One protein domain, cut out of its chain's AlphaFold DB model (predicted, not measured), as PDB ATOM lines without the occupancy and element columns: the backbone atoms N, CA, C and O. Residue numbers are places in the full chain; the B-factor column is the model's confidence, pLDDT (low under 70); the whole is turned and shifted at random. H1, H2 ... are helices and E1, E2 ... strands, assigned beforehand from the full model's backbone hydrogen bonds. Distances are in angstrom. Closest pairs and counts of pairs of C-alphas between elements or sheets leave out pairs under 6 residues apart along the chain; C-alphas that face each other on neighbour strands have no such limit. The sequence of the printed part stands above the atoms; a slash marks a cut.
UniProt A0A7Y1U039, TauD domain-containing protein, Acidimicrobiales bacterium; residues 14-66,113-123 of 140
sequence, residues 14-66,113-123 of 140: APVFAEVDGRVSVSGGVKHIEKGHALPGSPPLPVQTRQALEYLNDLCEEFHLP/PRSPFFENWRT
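This is residues 14 to 66 and 113 to 123 of the 140 residues of the protein "TauD domain-containing protein" of Acidimicrobiales bacterium (UniProt A0A7Y1U039). A strand hairpin, E1 and E2, lies at one side of a loose body, with helix H1 and the long helix H2 at the other; residues 58 to 66, of which 58 to 63 belong to H2, stick out. Short H3 is on the strands' side. The printed part has 64 residues, with named elements E1, E2, H1, H2, H3 in that order, class mixed; it is loose, radius of gyration of the C-alphas 13.5 A, spanning 32 by 32 by 22 A.

E1, residues 17 to 20, and E2, residues 23 to 26, form an antiparallel hairpin; N 18 and O 25 are within hydrogen-bond range at 3.0 A. H1, residues 30 to 37, and H2, residues 47 to 63, form a helical hairpin, opposite ways at a shallow tilt of 21 degrees. They only just touch, with 3 pairs of C-alphas within 8 A, the closest Val 30 and Leu 53 at 6.1 A; H2 touches with residues 53 to 57 alone. In both, every O i to N i+4 pair is within hydrogen-bond range. H3, residues 116 to 119, too short for such a pair, is apart from E1, E2, H1 and H2.

E1 begins at C-alpha 17 (-13.665, -37.958, 23.411). H2 is 24.4 A long; H3 ends at C-alpha 119 (-7.617, -47.481, 15.194).

Residues 67 to 112 are cut out, C-alphas 66 and 113 being 27.7 A apart. Residue 123 is under pLDDT 70.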
ATOM      1  N   ALA A  14     -10.191 -34.475  14.709       89.25
ATOM      2  CA  ALA A  14     -10.064 -35.547  15.689       89.25
ATOM      3  C   ALA A  14     -11.053 -35.360  16.850       89.25
ATOM      4  O   ALA A  14     -11.153 -34.251  17.384       89.25
ATOM      5  N   PRO A  15     -11.770 -36.409  17.286       91.00
ATOM      6  CA  PRO A  15     -12.569 -36.344  18.501       91.00
ATOM      7  C   PRO A  15     -11.675 -36.336  19.751       91.00
ATOM      8  O   PRO A  15     -10.852 -37.232  19.947       91.00
ATOM      9  N   VAL A  16     -11.886 -35.364  20.648       92.19
ATOM     10  CA  VAL A  16     -11.245 -35.349  21.980       92.19
ATOM     11  C   VAL A  16     -11.747 -36.517  22.827       92.19
ATOM     12  O   VAL A  16     -10.960 -37.186  23.485       92.19
ATOM     13  N   PHE A  17     -13.047 -36.809  22.758       93.38
ATOM     14  CA  PHE A  17     -13.665 -37.958  23.411       93.38
ATOM     15  C   PHE A  17     -14.381 -38.830  22.389       93.38
ATOM     16  O   PHE A  17     -15.042 -38.318  21.486       93.38
ATOM     17  N   ALA A  18     -14.296 -40.144  22.560       93.25
ATOM     18  CA  ALA A  18     -15.118 -41.092  21.821       93.25
ATOM     19  C   ALA A  18     -15.668 -42.157  22.761       93.25
ATOM     20  O   ALA A  18     -14.954 -42.638  23.638       93.25
ATOM     21  N   GLU A  19     -16.915 -42.551  22.551       94.12
ATOM     22  CA  GLU A  19     -17.551 -43.638  23.283       94.12
ATOM     23  C   GLU A  19     -17.830 -44.799  22.332       94.12
ATOM     24  O   GLU A  19     -18.367 -44.602  21.242       94.12
ATOM     25  N   VAL A  20     -17.457 -46.005  22.752       94.12
ATOM     26  CA  VAL A  20     -17.806 -47.258  22.073       94.12
ATOM     27  C   VAL A  20     -18.231 -48.251  23.140       94.12
ATOM     28  O   VAL A  20     -17.533 -48.401  24.140       94.12
ATOM     29  N   ASP A  21     -19.384 -48.894  22.966       94.38
ATOM     30  CA  ASP A  21     -19.931 -49.887  23.902       94.38
ATOM     31  C   ASP A  21     -19.966 -49.410  25.371       94.38
ATOM     32  O   ASP A  21     -19.555 -50.121  26.292       94.38
ATOM     33  N   GLY A  22     -20.404 -48.166  25.604       94.75
ATOM     34  CA  GLY A  22     -20.480 -47.568  26.945       94.75
ATOM     35  C   GLY A  22     -19.126 -47.184  27.552       94.75
ATOM     36  O   GLY A  22     -19.038 -46.864  28.739       94.75
ATOM     37  N   ARG A  23     -18.039 -47.250  26.775       93.12
ATOM     38  CA  ARG A  23     -16.671 -46.979  27.227       93.12
ATOM     39  C   ARG A  23     -16.114 -45.725  26.560       93.12
ATOM     40  O   ARG A  23     -15.765 -45.737  25.384       93.12
ATOM     41  N   VAL A  24     -15.949 -44.665  27.350       93.12
ATOM     42  CA  VAL A  24     -15.325 -43.409  26.906       93.12
ATOM     43  C   VAL A  24     -13.808 -43.566  26.793       93.12
ATOM     44  O   VAL A  24     -13.177 -44.185  27.654       93.12
ATOM     45  N   SER A  25     -13.229 -43.009  25.738       92.62
ATOM     46  CA  SER A  25     -11.794 -42.827  25.546       92.62
ATOM     47  C   SER A  25     -11.488 -41.353  25.302       92.62
ATOM     48  O   SER A  25     -12.328 -40.638  24.755       92.62
ATOM     49  N   VAL A  26     -10.296 -40.911  25.691       91.75
ATOM     50  CA  VAL A  26      -9.811 -39.535  25.536       91.75
ATOM     51  C   VAL A  26      -8.597 -39.486  24.614       91.75
ATOM     52  O   VAL A  26      -7.776 -40.405  24.597       91.75
ATOM     53  N   SER A  27      -8.479 -38.412  23.837       86.62
ATOM     54  CA  SER A  27      -7.330 -38.130  22.986       86.62
ATOM     55  C   SER A  27      -6.996 -36.651  22.910       86.62
ATOM     56  O   SER A  27      -7.833 -35.795  23.179       86.62
ATOM     57  N   GLY A  28      -5.769 -36.375  22.469       77.62
ATOM     58  CA  GLY A  28      -5.311 -35.024  22.184       77.62
ATOM     59  C   GLY A  28      -4.937 -34.261  23.452       77.62
ATOM     60  O   GLY A  28      -5.744 -34.030  24.343       77.62
ATOM     61  N   GLY A  29      -3.682 -33.822  23.534       83.81
ATOM     62  CA  GLY A  29      -3.308 -32.826  24.537       83.81
ATOM     63  C   GLY A  29      -3.833 -31.456  24.116       83.81
ATOM     64  O   GLY A  29      -3.731 -31.114  22.939       83.81
ATOM     65  N   VAL A  30      -4.314 -30.642  25.059       84.94
ATOM     66  CA  VAL A  30      -4.843 -29.288  24.787       84.94
ATOM     67  C   VAL A  30      -3.885 -28.474  23.910       84.94
ATOM     68  O   VAL A  30      -4.254 -28.024  22.830       84.94
ATOM     69  N   LYS A  31      -2.601 -28.416  24.288       86.81
ATOM     70  CA  LYS A  31      -1.556 -27.725  23.509       86.81
ATOM     71  C   LYS A  31      -1.348 -28.303  22.104       86.81
ATOM     72  O   LYS A  31      -0.877 -27.600  21.218       86.81
ATOM     73  N   HIS A  32      -1.612 -29.593  21.902       88.06
ATOM     74  CA  HIS A  32      -1.506 -30.226  20.587       88.06
ATOM     75  C   HIS A  32      -2.671 -29.808  19.686       88.06
ATOM     76  O   HIS A  32      -2.448 -29.457  18.532       88.06
ATOM     77  N   ILE A  33      -3.884 -29.774  20.242       92.56
ATOM     78  CA  ILE A  33      -5.092 -29.315  19.549       92.56
ATOM     79  C   ILE A  33      -4.943 -27.843  19.147       92.56
ATOM     80  O   ILE A  33      -5.154 -27.495  17.987       92.56
ATOM     81  N   GLU A  34      -4.492 -26.985  20.066       92.25
ATOM     82  CA  GLU A  34      -4.240 -25.569  19.771       92.25
ATOM     83  C   GLU A  34      -3.209 -25.368  18.655       92.25
ATOM     84  O   GLU A  34      -3.408 -24.524  17.785       92.25
ATOM     85  N   LYS A  35      -2.131 -26.163  18.649       90.88
ATOM     86  CA  LYS A  35      -1.136 -26.140  17.569       90.88
ATOM     87  C   LYS A  35      -1.742 -26.546  16.230       90.88
ATOM     88  O   LYS A  35      -1.440 -25.890  15.244       90.88
ATOM     89  N   GLY A  36      -2.591 -27.575  16.204       91.81
ATOM     90  CA  GLY A  36      -3.307 -27.989  14.994       91.81
ATOM     91  C   GLY A  36      -4.141 -26.848  14.412       91.81
ATOM     92  O   GLY A  36      -3.998 -26.515  13.242       91.81
ATOM     93  N   HIS A  37      -4.907 -26.155  15.259       93.94
ATOM     94  CA  HIS A  37      -5.705 -24.992  14.854       93.94
ATOM     95  C   HIS A  37      -4.892 -23.758  14.435       93.94
ATOM     96  O   HIS A  37      -5.449 -22.844  13.829       93.94
ATOM     97  N   ALA A  38      -3.599 -23.707  14.764       93.00
ATOM     98  CA  ALA A  38      -2.694 -22.643  14.338       93.00
ATOM     99  C   ALA A  38      -2.019 -22.929  12.982       93.00
ATOM    100  O   ALA A  38      -1.307 -22.061  12.470       93.00
ATOM    101  N   LEU A  39      -2.205 -24.125  12.408       92.81
ATOM    102  CA  LEU A  39      -1.626 -24.482  11.116       92.81
ATOM    103  C   LEU A  39      -2.353 -23.784   9.954       92.81
ATOM    104  O   LEU A  39      -3.566 -23.565  10.023       92.81
ATOM    105  N   PRO A  40      -1.638 -23.450   8.862       92.31
ATOM    106  CA  PRO A  40      -2.257 -22.922   7.652       92.31
ATOM    107  C   PRO A  40      -3.371 -23.842   7.132       92.31
ATOM    108  O   PRO A  40      -3.209 -25.054   7.081       92.31
ATOM    109  N   GLY A  41      -4.509 -23.262   6.743       91.69
ATOM    110  CA  GLY A  41      -5.651 -24.013   6.206       91.69
ATOM    111  C   GLY A  41      -6.542 -24.686   7.257       91.69
ATOM    112  O   GLY A  41      -7.672 -25.045   6.926       91.69
ATOM    113  N   SER A  42      -6.107 -24.786   8.518       94.69
ATOM    114  CA  SER A  42      -6.951 -25.310   9.594       94.69
ATOM    115  C   SER A  42      -8.083 -24.332   9.944       94.69
ATOM    116  O   SER A  42      -7.863 -23.117   9.992       94.69
ATOM    117  N   PRO A  43      -9.297 -24.825  10.265       93.94
ATOM    118  CA  PRO A  43     -10.351 -23.980  10.810       93.94
ATOM    119  C   PRO A  43      -9.921 -23.359  12.151       93.94
ATOM    120  O   PRO A  43      -9.168 -23.990  12.905       93.94
ATOM    121  N   PRO A  44     -10.417 -22.157  12.501       94.81
ATOM    122  CA  PRO A  44     -10.148 -21.555  13.802       94.81
ATOM    123  C   PRO A  44     -10.762 -22.396  14.925       94.81
ATOM    124  O   PRO A  44     -11.853 -22.948  14.770       94.81
ATOM    125  N   LEU A  45     -10.090 -22.455  16.077       94.12
ATOM    126  CA  LEU A  45     -10.617 -23.126  17.266       94.12
ATOM    127  C   LEU A  45     -11.857 -22.369  17.788       94.12
ATOM    128  O   LEU A  45     -11.711 -21.210  18.198       94.12
ATOM    129  N   PRO A  46     -13.058 -22.983  17.816       94.88
ATOM    130  CA  PRO A  46     -14.251 -22.323  18.337       94.88
ATOM    131  C   PRO A  46     -14.092 -21.937  19.811       94.88
ATOM    132  O   PRO A  46     -13.493 -22.676  20.594       94.88
ATOM    133  N   VAL A  47     -14.672 -20.799  20.207       95.62
ATOM    134  CA  VAL A  47     -14.566 -20.264  21.579       95.62
ATOM    135  C   VAL A  47     -15.073 -21.270  22.613       95.62
ATOM    136  O   VAL A  47     -14.417 -21.498  23.623       95.62
ATOM    137  N   GLN A  48     -16.199 -21.924  22.337       96.06
ATOM    138  CA  GLN A  48     -16.794 -22.923  23.223       96.06
ATOM    139  C   GLN A  48     -15.886 -24.148  23.378       96.06
ATOM    140  O   GLN A  48     -15.740 -24.678  24.476       96.06
ATOM    141  N   THR A  49     -15.232 -24.579  22.293       93.50
ATOM    142  CA  THR A  49     -14.269 -25.686  22.338       93.50
ATOM    143  C   THR A  49     -13.043 -25.302  23.156       93.50
ATOM    144  O   THR A  49     -12.593 -26.097  23.972       93.50
ATOM    145  N   ARG A  50     -12.529 -24.076  22.997       93.88
ATOM    146  CA  ARG A  50     -11.430 -23.560  23.827       93.88
ATOM    147  C   ARG A  50     -11.790 -23.595  25.315       93.88
ATOM    148  O   ARG A  50     -11.034 -24.164  26.090       93.88
ATOM    149  N   GLN A  51     -12.963 -23.081  25.684       95.69
ATOM    150  CA  GLN A  51     -13.445 -23.099  27.072       95.69
ATOM    151  C   GLN A  51     -13.575 -24.526  27.626       95.69
ATOM    152  O   GLN A  51     -13.216 -24.783  28.772       95.69
ATOM    153  N   ALA A  52     -14.050 -25.476  26.814       95.12
ATOM    154  CA  ALA A  52     -14.135 -26.878  27.215       95.12
ATOM    155  C   ALA A  52     -12.751 -27.522  27.417       95.12
ATOM    156  O   ALA A  52     -12.574 -28.309  28.344       95.12
ATOM    157  N   LEU A  53     -11.770 -27.188  26.572       94.12
ATOM    158  CA  LEU A  53     -10.391 -27.668  26.707       94.12
ATOM    159  C   LEU A  53      -9.685 -27.072  27.931       94.12
ATOM    160  O   LEU A  53      -8.939 -27.783  28.598       94.12
ATOM    161  N   GLU A  54      -9.931 -25.796  28.234       94.00
ATOM    162  CA  GLU A  54      -9.442 -25.138  29.453       94.00
ATOM    163  C   GLU A  54     -10.018 -25.823  30.696       94.00
ATOM    164  O   GLU A  54      -9.262 -26.255  31.561       94.00
ATOM    165  N   TYR A  55     -11.333 -26.054  30.724       95.56
ATOM    166  CA  TYR A  55     -11.974 -26.766  31.829       95.56
ATOM    167  C   TYR A  55     -11.477 -28.212  31.979       95.56
ATOM    168  O   TYR A  55     -11.245 -28.683  33.090       95.56
ATOM    169  N   LEU A  56     -11.259 -28.924  30.867       93.69
ATOM    170  CA  LEU A  56     -10.637 -30.249  30.898       93.69
ATOM    171  C   LEU A  56      -9.234 -30.194  31.514       93.69
ATOM    172  O   LEU A  56      -8.882 -31.074  32.293       93.69
ATOM    173  N   ASN A  57      -8.439 -29.176  31.181       92.31
ATOM    174  CA  ASN A  57      -7.110 -29.001  31.758       92.31
ATOM    175  C   ASN A  57      -7.173 -28.730  33.268       92.31
ATOM    176  O   ASN A  57      -6.374 -29.308  34.001       92.31
ATOM    177  N   ASP A  58      -8.128 -27.920  33.730       94.94
ATOM    178  CA  ASP A  58      -8.348 -27.667  35.160       94.94
ATOM    179  C   ASP A  58      -8.717 -28.957  35.906       94.94
ATOM    180  O   ASP A  58      -8.145 -29.251  36.954       94.94
ATOM    181  N   LEU A  59      -9.601 -29.783  35.331       94.69
ATOM    182  CA  LEU A  59      -9.926 -31.102  35.884       94.69
ATOM    183  C   LEU A  59      -8.706 -32.029  35.893       94.69
ATOM    184  O   LEU A  59      -8.476 -32.745  36.865       94.69
ATOM    185  N   CYS A  60      -7.909 -32.040  34.822       93.38
ATOM    186  CA  CYS A  60      -6.676 -32.819  34.800       93.38
ATOM    187  C   CYS A  60      -5.720 -32.376  35.909       93.38
ATOM    188  O   CYS A  60      -5.126 -33.242  36.536       93.38
ATOM    189  N   GLU A  61      -5.589 -31.077  36.170       92.75
ATOM    190  CA  GLU A  61      -4.757 -30.558  37.258       92.75
ATOM    191  C   GLU A  61      -5.326 -30.925  38.637       92.75
ATOM    192  O   GLU A  61      -4.568 -31.314  39.519       92.75
ATOM    193  N   GLU A  62      -6.645 -30.885  38.829       96.56
ATOM    194  CA  GLU A  62      -7.280 -31.284  40.094       96.56
ATOM    195  C   GLU A  62      -7.097 -32.781  40.397       96.56
ATOM    196  O   GLU A  62      -6.841 -33.163  41.540       96.56
ATOM    197  N   PHE A  63      -7.204 -33.632  39.373       95.25
ATOM    198  CA  PHE A  63      -7.209 -35.092  39.519       95.25
ATOM    199  C   PHE A  63      -5.893 -35.773  39.116       95.25
ATOM    200  O   PHE A  63      -5.855 -37.005  39.018       95.25
ATOM    201  N   HIS A  64      -4.816 -35.025  38.854       94.69
ATOM    202  CA  HIS A  64      -3.560 -35.651  38.448       94.69
ATOM    203  C   HIS A  64      -2.939 -36.467  39.583       94.69
ATOM    204  O   HIS A  64      -3.057 -36.160  40.769       94.69
ATOM    205  N   LEU A  65      -2.207 -37.506  39.189       94.50
ATOM    206  CA  LEU A  65      -1.374 -38.288  40.088       94.50
ATOM    207  C   LEU A  65       0.087 -37.905  39.841       94.50
ATOM    208  O   LEU A  65       0.631 -38.270  38.792       94.50
ATOM    209  N   PRO A  66       0.730 -37.154  40.752       93.88
ATOM    210  CA  PRO A  66       2.136 -36.827  40.604       93.88
ATOM    211  C   PRO A  66       2.980 -38.085  40.824       93.88
ATOM    212  O   PRO A  66       2.752 -38.855  41.757       93.88
ATOM    213  N   PRO A 113     -12.609 -51.539  23.688       88.69
ATOM    214  CA  PRO A 113     -13.241 -51.066  22.459       88.69
ATOM    215  C   PRO A 113     -12.723 -49.678  22.073       88.69
ATOM    216  O   PRO A 113     -12.497 -48.825  22.938       88.69
ATOM    217  N   ARG A 114     -12.532 -49.449  20.777       84.38
ATOM    218  CA  ARG A 114     -11.974 -48.213  20.223       84.38
ATOM    219  C   ARG A 114     -12.867 -47.718  19.103       84.38
ATOM    220  O   ARG A 114     -13.490 -48.508  18.399       84.38
ATOM    221  N   SER A 115     -12.939 -46.400  18.948       87.19
ATOM    222  CA  SER A 115     -13.625 -45.836  17.789       87.19
ATOM    223  C   SER A 115     -12.739 -45.972  16.547       87.19
ATOM    224  O   SER A 115     -11.512 -46.011  16.691       87.19
ATOM    225  N   PRO A 116     -13.319 -45.979  15.332       86.75
ATOM    226  CA  PRO A 116     -12.550 -46.085  14.090       86.75
ATOM    227  C   PRO A 116     -11.412 -45.064  13.981       86.75
ATOM    228  O   PRO A 116     -10.372 -45.352  13.409       86.75
ATOM    229  N   PHE A 117     -11.573 -43.883  14.582       83.62
ATOM    230  CA  PHE A 117     -10.532 -42.861  14.593       83.62
ATOM    231  C   PHE A 117      -9.278 -43.288  15.377       83.62
ATOM    232  O   PHE A 117      -8.157 -43.052  14.940       83.62
ATOM    233  N   PHE A 118      -9.454 -43.943  16.527       78.69
ATOM    234  CA  PHE A 118      -8.334 -44.385  17.365       78.69
ATOM    235  C   PHE A 118      -7.611 -45.612  16.800       78.69
ATOM    236  O   PHE A 118      -6.466 -45.861  17.175       78.69
ATOM    237  N   GLU A 119      -8.253 -46.368  15.907       80.31
ATOM    238  CA  GLU A 119      -7.617 -47.481  15.194       80.31
ATOM    239  C   GLU A 119      -6.462 -47.001  14.303       80.31
ATOM    240  O   GLU A 119      -5.468 -47.712  14.153       80.31
ATOM    241  N   ASN A 120      -6.513 -45.755  13.815       75.50
ATOM    242  CA  ASN A 120      -5.445 -45.160  13.003       75.50
ATOM    243  C   ASN A 120      -4.104 -45.053  13.747       75.50
ATOM    244  O   ASN A 120      -3.059 -44.923  13.119       75.50
ATOM    245  N   TRP A 121      -4.104 -45.129  15.081       74.44
ATOM    246  CA  TRP A 121      -2.893 -45.055  15.907       74.44
ATOM    247  C   TRP A 121      -2.364 -46.426  16.338       74.44
ATOM    248  O   TRP A 121      -1.513 -46.510  17.223       74.44
ATOM    249  N   ARG A 122      -2.869 -47.515  15.740       74.44
ATOM    250  CA  ARG A 122      -2.343 -48.870  15.964       74.44
ATOM    251  C   ARG A 122      -1.065 -49.166  15.176       74.44
ATOM    252  O   ARG A 122      -0.488 -50.234  15.388       74.44
ATOM    253  N   THR A 123      -0.637 -48.288  14.271       66.75
ATOM    254  CA  THR A 123       0.601 -48.486  13.510       66.75
ATOM    255  C   THR A 123       1.802 -48.560  14.455       66.75
ATOM    256  O   THR A 123       1.898 -47.837  15.445       66.75
TER     257      THR A 123